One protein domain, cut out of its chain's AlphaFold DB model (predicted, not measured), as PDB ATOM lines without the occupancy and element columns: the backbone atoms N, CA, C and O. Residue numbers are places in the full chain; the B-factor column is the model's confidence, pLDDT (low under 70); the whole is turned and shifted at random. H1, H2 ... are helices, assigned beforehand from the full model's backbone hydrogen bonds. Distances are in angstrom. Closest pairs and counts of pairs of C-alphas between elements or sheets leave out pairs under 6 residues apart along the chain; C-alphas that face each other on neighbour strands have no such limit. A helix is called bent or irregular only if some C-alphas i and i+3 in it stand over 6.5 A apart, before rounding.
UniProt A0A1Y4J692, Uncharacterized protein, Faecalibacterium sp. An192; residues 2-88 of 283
ATOM      1  N   LYS A   2     210.195 197.689 119.377       56.69
ATOM      2  CA  LYS A   2     211.445 198.353 119.826       56.69
ATOM      3  C   LYS A   2     212.469 198.490 118.694       56.69
ATOM      4  O   LYS A   2     212.895 199.601 118.413       56.69
ATOM      5  N   GLU A   3     212.712 197.410 117.957       67.25
ATOM      6  CA  GLU A   3     213.660 197.425 116.835       67.25
ATOM      7  C   GLU A   3     213.221 198.331 115.678       67.25
ATOM      8  O   GLU A   3     214.033 199.057 115.119       67.25
ATOM      9  N   LEU A   4     211.920 198.379 115.365       67.06
ATOM     10  CA  LEU A   4     211.388 199.291 114.346       67.06
ATOM     11  C   LEU A   4     211.533 200.760 114.774       67.06
ATOM     12  O   LEU A   4     211.928 201.598 113.968       67.06
ATOM     13  N   LYS A   5     211.256 201.086 116.043       68.88
ATOM     14  CA  LYS A   5     211.466 202.442 116.580       68.88
ATOM     15  C   LYS A   5     212.940 202.831 116.578       68.88
ATOM     16  O   LYS A   5     213.255 203.961 116.211       68.88
ATOM     17  N   GLU A   6     213.828 201.923 116.964       76.38
ATOM     18  CA  GLU A   6     215.277 202.139 116.934       76.38
ATOM     19  C   GLU A   6     215.785 202.335 115.503       76.38
ATOM     20  O   GLU A   6     216.528 203.281 115.239       76.38
ATOM     21  N   TYR A   7     215.305 201.526 114.555       74.25
ATOM     22  CA  TYR A   7     215.625 201.648 113.135       74.25
ATOM     23  C   TYR A   7     215.134 202.974 112.540       74.25
ATOM     24  O   TYR A   7     215.905 203.693 111.898       74.25
ATOM     25  N   ILE A   8     213.878 203.346 112.815       76.56
ATOM     26  CA  ILE A   8     213.314 204.634 112.401       76.56
ATOM     27  C   ILE A   8     214.139 205.770 113.003       76.56
ATOM     28  O   ILE A   8     214.525 206.665 112.263       76.56
ATOM     29  N   CYS A   9     214.475 205.719 114.298       74.75
ATOM     30  CA  CYS A   9     215.328 206.710 114.966       74.75
ATOM     31  C   CYS A   9     216.720 206.843 114.350       74.75
ATOM     32  O   CYS A   9     217.202 207.964 114.193       74.75
ATOM     33  N   LYS A  10     217.340 205.728 113.974       86.12
ATOM     34  CA  LYS A  10     218.675 205.693 113.374       86.12
ATOM     35  C   LYS A  10     218.698 206.223 111.936       86.12
ATOM     36  O   LYS A  10     219.711 206.764 111.499       86.12
ATOM     37  N   HIS A  11     217.594 206.096 111.196       87.06
ATOM     38  CA  HIS A  11     217.529 206.430 109.767       87.06
ATOM     39  C   HIS A  11     216.523 207.534 109.406       87.06
ATOM     40  O   HIS A  11     216.205 207.698 108.228       87.06
ATOM     41  N   LYS A  12     216.086 208.349 110.381       85.19
ATOM     42  CA  LYS A  12     215.069 209.411 110.213       85.19
ATOM     43  C   LYS A  12     215.275 210.287 108.974       85.19
ATOM     44  O   LYS A  12     214.329 210.506 108.231       85.19
ATOM     45  N   VAL A  13     216.506 210.743 108.722       84.12
ATOM     46  CA  VAL A  13     216.831 211.618 107.577       84.12
ATOM     47  C   VAL A  13     216.664 210.894 106.237       84.12
ATOM     48  O   VAL A  13     216.097 211.453 105.304       84.12
ATOM     49  N   LYS A  14     217.101 209.630 106.144       86.44
ATOM     50  CA  LYS A  14     216.962 208.821 104.921       86.44
ATOM     51  C   LYS A  14     215.499 208.492 104.631       86.44
ATOM     52  O   LYS A  14     215.080 208.559 103.483       86.44
ATOM     53  N   ILE A  15     214.729 208.180 105.675       87.00
ATOM     54  CA  ILE A  15     213.290 207.915 105.569       87.00
ATOM     55  C   ILE A  15     212.555 209.186 105.132       87.00
ATOM     56  O   ILE A  15     211.779 209.134 104.187       87.00
ATOM     57  N   ALA A  16     212.843 210.337 105.748       86.69
ATOM     58  CA  ALA A  16     212.234 211.611 105.367       86.69
ATOM     59  C   ALA A  16     212.537 211.988 103.907       86.69
ATOM     60  O   ALA A  16     211.634 212.399 103.182       86.69
ATOM     61  N   LEU A  17     213.781 211.793 103.459       88.69
ATOM     62  CA  LEU A  17     214.182 212.039 102.075       88.69
ATOM     63  C   LEU A  17     213.480 211.087 101.093       88.69
ATOM     64  O   LEU A  17     213.004 211.530 100.053       88.69
ATOM     65  N   ALA A  18     213.378 209.798 101.431       87.94
ATOM     66  CA  ALA A  18     212.665 208.816 100.617       87.94
ATOM     67  C   ALA A  18     211.170 209.150 100.510       87.94
ATOM     68  O   ALA A  18     210.622 209.132  99.414       87.94
ATOM     69  N   THR A  19     210.526 209.534 101.617       87.00
ATOM     70  CA  THR A  19     209.124 209.972 101.624       87.00
ATOM     71  C   THR A  19     208.927 211.244 100.797       87.00
ATOM     72  O   THR A  19     207.978 211.327 100.022       87.00
ATOM     73  N   PHE A  20     209.836 212.219 100.896       91.06
ATOM     74  CA  PHE A  20     209.795 213.420 100.058       91.06
ATOM     75  C   PHE A  20     209.926 213.076  98.569       91.06
ATOM     76  O   PHE A  20     209.159 213.575  97.746       91.06
ATOM     77  N   ALA A  21     210.854 212.183  98.218       89.75
ATOM     78  CA  ALA A  21     211.017 211.728  96.846       89.75
ATOM     79  C   ALA A  21     209.756 211.011  96.331       89.75
ATOM     80  O   ALA A  21     209.299 211.275  95.221       89.75
ATOM     81  N   LEU A  22     209.149 210.166  97.164       89.25
ATOM     82  CA  LEU A  22     207.925 209.435  96.852       89.25
ATOM     83  C   LEU A  22     206.728 210.370  96.603       89.25
ATOM     84  O   LEU A  22     205.952 210.140  95.678       89.25
ATOM     85  N   ILE A  23     206.581 211.423  97.410       89.31
ATOM     86  CA  ILE A  23     205.417 212.324  97.368       89.31
ATOM     87  C   ILE A  23     205.584 213.447  96.337       89.31
ATOM     88  O   ILE A  23     204.602 213.848  95.722       89.31
ATOM     89  N   PHE A  24     206.797 213.967  96.135       88.75
ATOM     90  CA  PHE A  24     207.018 215.156  95.300       88.75
ATOM     91  C   PHE A  24     207.877 214.877  94.068       88.75
ATOM     92  O   PHE A  24     207.534 215.317  92.972       88.75
ATOM     93  N   LEU A  25     208.981 214.142  94.221       89.19
ATOM     94  CA  LEU A  25     209.946 213.948  93.133       89.19
ATOM     95  C   LEU A  25     209.393 213.026  92.041       89.19
ATOM     96  O   LEU A  25     209.467 213.368  90.867       89.19
ATOM     97  N   ILE A  26     208.812 211.883  92.415       88.88
ATOM     98  CA  ILE A  26     208.270 210.911  91.455       88.88
ATOM     99  C   ILE A  26     207.085 211.504  90.668       88.88
ATOM    100  O   ILE A  26     207.140 211.481  89.439       88.88
ATOM    101  N   PRO A  27     206.075 212.134  91.305       88.88
ATOM    102  CA  PRO A  27     205.040 212.890  90.594       88.88
ATOM    103  C   PRO A  27     205.569 213.967  89.646       88.88
ATOM    104  O   PRO A  27     205.075 214.099  88.525       88.88
ATOM    105  N   ALA A  28     206.589 214.723  90.064       87.56
ATOM    106  CA  ALA A  28     207.200 215.742  89.216       87.56
ATOM    107  C   ALA A  28     207.890 215.125  87.992       87.56
ATOM    108  O   ALA A  28     207.732 215.639  86.888       87.56
ATOM    109  N   ILE A  29     208.602 214.006  88.167       87.25
ATOM    110  CA  ILE A  29     209.242 213.265  87.073       87.25
ATOM    111  C   ILE A  29     208.191 212.753  86.084       87.25
ATOM    112  O   ILE A  29     208.356 212.968  84.886       87.25
ATOM    113  N   ILE A  30     207.100 212.149  86.571       85.44
ATOM    114  CA  ILE A  30     205.983 211.699  85.726       85.44
ATOM    115  C   ILE A  30     205.447 212.889  84.920       85.44
ATOM    116  O   ILE A  30     205.442 212.854  83.696       85.44
ATOM    117  N   ASN A  31     205.104 213.999  85.574       85.81
ATOM    118  CA  ASN A  31     204.577 215.183  84.892       85.81
ATOM    119  C   ASN A  31     205.546 215.780  83.851       85.81
ATOM    120  O   ASN A  31     205.111 216.311  82.833       85.81
ATOM    121  N   ILE A  32     206.859 215.718  84.091       84.25
ATOM    122  CA  ILE A  32     207.872 216.188  83.135       84.25
ATOM    123  C   ILE A  32     207.980 215.234  81.939       84.25
ATOM    124  O   ILE A  32     208.023 215.705  80.806       84.25
ATOM    125  N   LEU A  33     207.982 213.917  82.166       82.31
ATOM    126  CA  LEU A  33     208.061 212.900  81.108       82.31
ATOM    127  C   LEU A  33     206.908 213.022  80.104       82.31
ATOM    128  O   LEU A  33     207.140 212.925  78.905       82.31
ATOM    129  N   PHE A  34     205.697 213.324  80.577       79.75
ATOM    130  CA  PHE A  34     204.520 213.517  79.723       79.75
ATOM    131  C   PHE A  34     204.524 214.828  78.914       79.75
ATOM    132  O   PHE A  34     203.715 214.983  78.003       79.75
ATOM    133  N   LYS A  35     205.419 215.783  79.213       79.44
ATOM    134  CA  LYS A  35     205.538 217.043  78.453       79.44
ATOM    135  C   LYS A  35     206.419 216.929  77.209       79.44
ATOM    136  O   LYS A  35     206.387 217.835  76.377       79.44
ATOM    137  N   TYR A  36     207.216 215.872  77.084       77.56
ATOM    138  CA  TYR A  36     208.090 215.665  75.931       77.56
ATOM    139  C   TYR A  36     207.415 214.760  74.899       77.56
ATOM    140  O   TYR A  36     206.933 213.682  75.237       77.56
ATOM    141  N   SER A  37     207.411 215.178  73.631       62.50
ATOM    142  CA  SER A  37     206.899 214.342  72.542       62.50
ATOM    143  C   SER A  37     207.795 213.113  72.339       62.50
ATOM    144  O   SER A  37     209.022 213.259  72.287       62.50
ATOM    145  N   PRO A  38     207.220 211.905  72.210       65.81
ATOM    146  CA  PRO A  38     207.992 210.682  72.044       65.81
ATOM    147  C   PRO A  38     208.722 210.672  70.693       65.81
ATOM    148  O   PRO A  38     208.188 211.085  69.668       65.81
ATOM    149  N   ILE A  39     209.959 210.169  70.692       67.06
ATOM    150  CA  ILE A  39     210.818 210.062  69.495       67.06
ATOM    151  C   ILE A  39     210.341 208.923  68.560       67.06
ATOM    152  O   ILE A  39     210.679 208.903  67.381       67.06
ATOM    153  N   CYS A  40     209.543 207.979  69.072       65.69
ATOM    154  CA  CYS A  40     208.996 206.833  68.344       65.69
ATOM    155  C   CYS A  40     207.592 206.497  68.876       65.69
ATOM    156  O   CYS A  40     207.383 206.560  70.087       65.69
ATOM    157  N   GLU A  41     206.658 206.099  68.004       63.53
ATOM    158  CA  GLU A  41     205.273 205.743  68.374       63.53
ATOM    159  C   GLU A  41     205.196 204.631  69.436       63.53
ATOM    160  O   GLU A  41     204.312 204.658  70.281       63.53
ATOM    161  N   LEU A  42     206.176 203.718  69.478       62.31
ATOM    162  CA  LEU A  42     206.266 202.649  70.486       62.31
ATOM    163  C   LEU A  42     206.512 203.168  71.920       62.31
ATOM    164  O   LEU A  42     206.240 202.471  72.892       62.31
ATOM    165  N   LEU A  43     207.081 204.369  72.056       62.59
ATOM    166  CA  LEU A  43     207.378 205.033  73.334       62.59
ATOM    167  C   LEU A  43     206.330 206.099  73.685       62.59
ATOM    168  O   LEU A  43     206.482 206.798  74.689       62.59
ATOM    169  N   GLY A  44     205.295 206.256  72.856       68.06
ATOM    170  CA  GLY A  44     204.172 207.131  73.153       68.06
ATOM    171  C   GLY A  44     203.322 206.541  74.267       68.06
ATOM    172  O   GLY A  44     202.873 205.403  74.180       68.06
ATOM    173  N   ALA A  45     203.111 207.310  75.332       71.44
ATOM    174  CA  ALA A  45     202.172 206.915  76.367       71.44
ATOM    175  C   ALA A  45     200.743 206.990  75.809       71.44
ATOM    176  O   ALA A  45     200.315 208.045  75.348       71.44
ATOM    177  N   GLU A  46     200.004 205.882  75.874       76.50
ATOM    178  CA  GLU A  46     198.573 205.835  75.524       76.50
ATOM    179  C   GLU A  46     197.681 206.459  76.611       76.50
ATOM    180  O   GLU A  46     196.482 206.635  76.419       76.50
ATOM    181  N   TRP A  47     198.257 206.740  77.780       80.38
ATOM    182  CA  TRP A  47     197.553 207.247  78.955       80.38
ATOM    183  C   TRP A  47     197.678 208.765  79.025       80.38
ATOM    184  O   TRP A  47     198.670 209.326  78.560       80.38
ATOM    185  N   GLU A  48     196.735 209.442  79.674       83.12
ATOM    186  CA  GLU A  48     196.935 210.845  80.021       83.12
ATOM    187  C   GLU A  48     197.824 210.972  81.269       83.12
ATOM    188  O   GLU A  48     197.858 210.103  82.145       83.12
ATOM    189  N   ALA A  49     198.537 212.097  81.393       81.44
ATOM    190  CA  ALA A  49     199.366 212.377  82.568       81.44
ATOM    191  C   ALA A  49     198.555 212.315  83.878       81.44
ATOM    192  O   ALA A  49     199.077 211.911  84.919       81.44
ATOM    193  N   GLY A  50     197.271 212.692  83.813       82.88
ATOM    194  CA  GLY A  50     196.324 212.583  84.920       82.88
ATOM    195  C   GLY A  50     196.051 211.135  85.330       82.88
ATOM    196  O   GLY A  50     196.080 210.835  86.522       82.88
ATOM    197  N   ASP A  51     195.876 210.230  84.364       87.00
ATOM    198  CA  ASP A  51     195.603 208.809  84.612       87.00
ATOM    199  C   ASP A  51     196.810 208.103  85.233       87.00
ATOM    200  O   ASP A  51     196.680 207.378  86.223       87.00
ATOM    201  N   ALA A  52     198.012 208.365  84.708       86.69
ATOM    202  CA  ALA A  52     199.254 207.811  85.247       86.69
ATOM    203  C   ALA A  52     199.522 208.294  86.682       86.69
ATOM    204  O   ALA A  52     199.916 207.510  87.553       86.69
ATOM    205  N   LEU A  53     199.274 209.579  86.956       86.75
ATOM    206  CA  LEU A  53     199.437 210.140  88.294       86.75
ATOM    207  C   LEU A  53     198.360 209.628  89.264       86.75
ATOM    208  O   LEU A  53     198.666 209.345  90.424       86.75
ATOM    209  N   GLY A  54     197.128 209.450  88.782       90.00
ATOM    210  CA  GLY A  54     196.037 208.822  89.521       90.00
ATOM    211  C   GLY A  54     196.367 207.384  89.923       90.00
ATOM    212  O   GLY A  54     196.249 207.043  91.098       90.00
ATOM    213  N   PHE A  55     196.868 206.567  88.990       90.62
ATOM    214  CA  PHE A  55     197.320 205.198  89.262       90.62
ATOM    215  C   PHE A  55     198.465 205.147  90.287       90.62
ATOM    216  O   PHE A  55     198.471 204.319  91.197       90.62
ATOM    217  N   TYR A  56     199.429 206.064  90.190       91.12
ATOM    218  CA  TYR A  56     200.498 206.164  91.183       91.12
ATOM    219  C   TYR A  56     199.957 206.529  92.574       91.12
ATOM    220  O   TYR A  56     200.325 205.910  93.576       91.12
ATOM    221  N   GLY A  57     199.044 207.502  92.638       90.75
ATOM    222  CA  GLY A  57     198.384 207.910  93.874       90.75
ATOM    223  C   GLY A  57     197.585 206.779  94.524       90.75
ATOM    224  O   GLY A  57     197.666 206.603  95.740       90.75
ATOM    225  N   THR A  58     196.868 205.969  93.739       94.38
ATOM    226  CA  THR A  58     196.125 204.811  94.262       94.38
ATOM    227  C   THR A  58     197.059 203.708  94.755       94.38
ATOM    228  O   THR A  58     196.804 203.144  95.819       94.38
ATOM    229  N   LEU A  59     198.175 203.445  94.068       94.00
ATOM    230  CA  LEU A  59     199.179 202.477  94.516       94.00
ATOM    231  C   LEU A  59     199.816 202.914  95.842       94.00
ATOM    232  O   LEU A  59     199.855 202.130  96.792       94.00
ATOM    233  N   LEU A  60     200.224 204.181  95.954       91.94
ATOM    234  CA  LEU A  60     200.726 204.742  97.211       91.94
ATOM    235  C   LEU A  60     199.685 204.706  98.329       91.94
ATOM    236  O   LEU A  60     200.003 204.301  99.447       91.94
ATOM    237  N   GLY A  61     198.451 205.112  98.026       94.00
ATOM    238  CA  GLY A  61     197.335 205.073  98.964       94.00
ATOM    239  C   GLY A  61     197.110 203.661  99.491       94.00
ATOM    240  O   GLY A  61     197.069 203.464 100.701       94.00
ATOM    241  N   SER A  62     197.076 202.663  98.603       95.81
ATOM    242  CA  SER A  62     196.902 201.257  98.978       95.81
ATOM    243  C   SER A  62     198.033 200.743  99.878       95.81
ATOM    244  O   SER A  62     197.764 200.123 100.908       95.81
ATOM    245  N   ALA A  63     199.292 201.069  99.564       91.81
ATOM    246  CA  ALA A  63     200.441 200.694 100.381       91.81
ATOM    247  C   ALA A  63     200.385 201.355 101.769       91.81
ATOM    248  O   ALA A  63     200.600 200.690 102.786       91.81
ATOM    249  N   ALA A  64     200.039 202.644 101.827       90.06
ATOM    250  CA  ALA A  64     199.855 203.367 103.080       90.06
ATOM    251  C   ALA A  64     198.709 202.774 103.916       90.06
ATOM    252  O   ALA A  64     198.866 202.607 105.126       90.06
ATOM    253  N   THR A  65     197.590 202.395 103.289       95.44
ATOM    254  CA  THR A  65     196.468 201.727 103.959       95.44
ATOM    255  C   THR A  65     196.890 200.387 104.555       95.44
ATOM    256  O   THR A  65     196.593 200.139 105.720       95.44
ATOM    257  N   ILE A  66     197.624 199.546 103.817       95.12
ATOM    258  CA  ILE A  66     198.113 198.251 104.325       95.12
ATOM    259  C   ILE A  66     198.993 198.450 105.566       95.12
ATOM    260  O   ILE A  66     198.781 197.794 106.588       95.12
ATOM    261  N   VAL A  67     199.945 199.388 105.509       91.31
ATOM    262  CA  VAL A  67     200.817 199.710 106.653       91.31
ATOM    263  C   VAL A  67     200.001 200.254 107.830       91.31
ATOM    264  O   VAL A  67     200.224 199.849 108.971       91.31
ATOM    265  N   GLY A  68     199.038 201.138 107.564       91.81
ATOM    266  CA  GLY A  68     198.156 201.705 108.581       91.81
ATOM    267  C   GLY A  68     197.323 200.642 109.298       91.81
ATOM    268  O   GLY A  68     197.282 200.627 110.527       91.81
ATOM    269  N   VAL A  69     196.726 199.710 108.548       96.00
ATOM    270  CA  VAL A  69     195.958 198.583 109.101       96.00
ATOM    271  C   VAL A  69     196.853 197.682 109.948       96.00
ATOM    272  O   VAL A  69     196.486 197.352 111.072       96.00
ATOM    273  N   TYR A  70     198.047 197.336 109.459       92.88
ATOM    274  CA  TYR A  70     198.990 196.508 110.213       92.88
ATOM    275  C   TYR A  70     199.367 197.141 111.564       92.88
ATOM    276  O   TYR A  70     199.273 196.489 112.602       92.88
ATOM    277  N   LEU A  71     199.731 198.430 111.567       88.44
ATOM    278  CA  LEU A  71     200.063 199.160 112.797       88.44
ATOM    279  C   LEU A  71     198.860 199.288 113.740       88.44
ATOM    280  O   LEU A  71     199.021 199.203 114.956       88.44
ATOM    281  N   SER A  72     197.662 199.490 113.188       93.44
ATOM    282  CA  SER A  72     196.431 199.581 113.972       93.44
ATOM    283  C   SER A  72     196.102 198.258 114.664       93.44
ATOM    284  O   SER A  72     195.766 198.276 115.846       93.44
ATOM    285  N   ILE A  73     196.260 197.122 113.976       93.12
ATOM    286  CA  ILE A  73     196.046 195.791 114.558       93.12
ATOM    287  C   ILE A  73     197.062 195.516 115.668       93.12
ATOM    288  O   ILE A  73     196.658 195.086 116.743       93.12
ATOM    289  N   ASP A  74     198.351 195.798 115.454       88.38
ATOM    290  CA  ASP A  74     199.389 195.606 116.481       88.38
ATOM    291  C   ASP A  74     199.103 196.447 117.739       88.38
ATOM    292  O   ASP A  74     199.137 195.950 118.868       88.38
ATOM    293  N   ALA A  75     198.732 197.719 117.549       88.62
ATOM    294  CA  ALA A  75     198.348 198.598 118.649       88.62
ATOM    295  C   ALA A  75     197.092 198.096 119.381       88.62
ATOM    296  O   ALA A  75     197.065 198.080 120.615       88.62
ATOM    297  N   ALA A  76     196.077 197.651 118.635       92.88
ATOM    298  CA  ALA A  76     194.849 197.108 119.199       92.88
ATOM    299  C   ALA A  76     195.126 195.828 119.994       92.88
ATOM    300  O   ALA A  76     194.712 195.733 121.143       92.88
ATOM    301  N   GLN A  77     195.890 194.880 119.442       92.25
ATOM    302  CA  GLN A  77     196.279 193.638 120.122       92.25
ATOM    303  C   GLN A  77     196.984 193.911 121.450       92.25
ATOM    304  O   GLN A  77     196.671 193.278 122.460       92.25
ATOM    305  N   LYS A  78     197.898 194.888 121.473       89.62
ATOM    306  CA  LYS A  78     198.570 195.282 122.710       89.62
ATOM    307  C   LYS A  78     197.588 195.843 123.744       89.62
ATOM    308  O   LYS A  78     197.649 195.438 124.902       89.62
ATOM    309  N   SER A  79     196.684 196.732 123.328       90.25
ATOM    310  CA  SER A  79     195.647 197.282 124.212       90.25
ATOM    311  C   SER A  79     194.728 196.186 124.748       90.25
ATOM    312  O   SER A  79     194.495 196.124 125.948       90.25
ATOM    313  N   TYR A  80     194.277 195.269 123.886       91.19
ATOM    314  CA  TYR A  80     193.437 194.138 124.284       91.19
ATOM    315  C   TYR A  80     194.114 193.287 125.354       91.19
ATOM    316  O   TYR A  80     193.484 192.929 126.347       91.19
ATOM    317  N   HIS A  81     195.409 193.004 125.196       88.81
ATOM    318  CA  HIS A  81     196.152 192.241 126.190       88.81
ATOM    319  C   HIS A  81     196.263 192.975 127.536       88.81
ATOM    320  O   HIS A  81     196.108 192.359 128.590       88.81
ATOM    321  N   GLU A  82     196.517 194.288 127.517       88.94
ATOM    322  CA  GLU A  82     196.555 195.113 128.731       88.94
ATOM    323  C   GLU A  82     195.177 195.174 129.410       88.94
ATOM    324  O   GLU A  82     195.089 195.013 130.630       88.94
ATOM    325  N   ASP A  83     194.098 195.297 128.638       90.88
ATOM    326  CA  ASP A  83     192.723 195.291 129.139       90.88
ATOM    327  C   ASP A  83     192.346 193.944 129.761       90.88
ATOM    328  O   ASP A  83     191.733 193.902 130.826       90.88
ATOM    329  N   GLU A  84     192.753 192.828 129.157       89.81
ATOM    330  CA  GLU A  84     192.582 191.497 129.746       89.81
ATOM    331  C   GLU A  84     193.312 191.351 131.082       89.81
ATOM    332  O   GLU A  84     192.793 190.711 131.994       89.81
ATOM    333  N   ILE A  85     194.509 191.934 131.221       88.81
ATOM    334  CA  ILE A  85     195.217 191.967 132.509       88.81
ATOM    335  C   ILE A  85     194.430 192.831 133.500       88.81
ATOM    336  O   ILE A  85     194.211 192.424 134.638       88.81
ATOM    337  N   ASN A  86     193.976 194.014 133.085       89.19
ATOM    338  CA  ASN A  86     193.272 194.958 133.955       89.19
ATOM    339  C   ASN A  86     191.910 194.433 134.435       89.19
ATOM    340  O   ASN A  86     191.505 194.729 135.559       89.19
ATOM    341  N   LYS A  87     191.229 193.606 133.633       90.06
ATOM    342  CA  LYS A  87     189.958 192.954 133.996       90.06
ATOM    343  C   LYS A  87     190.067 191.994 135.171       90.06
ATOM    344  O   LYS A  87     189.066 191.737 135.825       90.06
ATOM    345  N   VAL A  88     191.250 191.447 135.430       90.81
ATOM    346  CA  VAL A  88     191.459 190.457 136.497       90.81
ATOM    347  C   VAL A  88     192.437 190.943 137.554       90.81
ATOM    348  O   VAL A  88     192.776 190.186 138.457       90.81
TER     349      VAL A  88
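What this domain is: This is residues 2 to 88 of the 283 residues of an uncharacterized protein of Faecalibacterium sp. An192 (UniProt A0A1Y4J692). The domain is a long, open helical hairpin: H1b and H2 meet beside the loop that joins them and spread from there as a narrow V, while H1a turns off sharply at the far end of H1b. H2 is the longer limb, and its residues 61 to 86 stick out free. The printed part has 87 residues with two named helices, H1 then H2, and no named strand; the class is all helix. It is extended, with a radius of gyration of the C-alphas of 20.6 A and spans of 72 by 27 by 17 A.

How they stand to each other: H1, residues 2 to 33, was assigned as one helix by its hydrogen bonds but is bent, with C-alphas 10 and 13 8.5 A apart; its arms are H1a, residues 2 to 10, and H1b, residues 13 to 33. The arms run the same way at a steep tilt of 67 degrees, only just short of about perpendicular. They are close but not clearly touching, the closest C-alphas being those of Ile 8 and Ile 15, 7.6 A apart. H1b has a kink of 33 degrees near residue 20 and is irregular, with C-alphas 23 and 26 6.7 A apart. H1b and H2, residues 49 to 86, form a helical hairpin, opposite ways at a shallow tilt of 25 degrees. They touch through residues 27 to 31 and 49 to 53 alone; the closest C-alphas, those of Asn 31 and Ala 49, are 6.4 A apart. H1a and H2 are apart. In H1a and H2 every O i to N i+4 pair is within hydrogen-bond range; in H1b 15 of 17 are.

Where its parts are: H1a begins at C-alpha 2 (211.445, 198.353, 119.826). H1b measures 27.9 A from first to last C-alpha. H2 measures 54.6 A and ends at C-alpha 86 (193.272, 194.958, 133.955).

The domain as a whole: The outline is a rod; the two C-alphas farthest apart, those of Ile 39 and Val 88, are 72.4 A apart. The printed part has no cut. The link from H1 to H2 is long, 15 residues. The model's pLDDT is under 70 at residues 2 to 5 and 37 to 44.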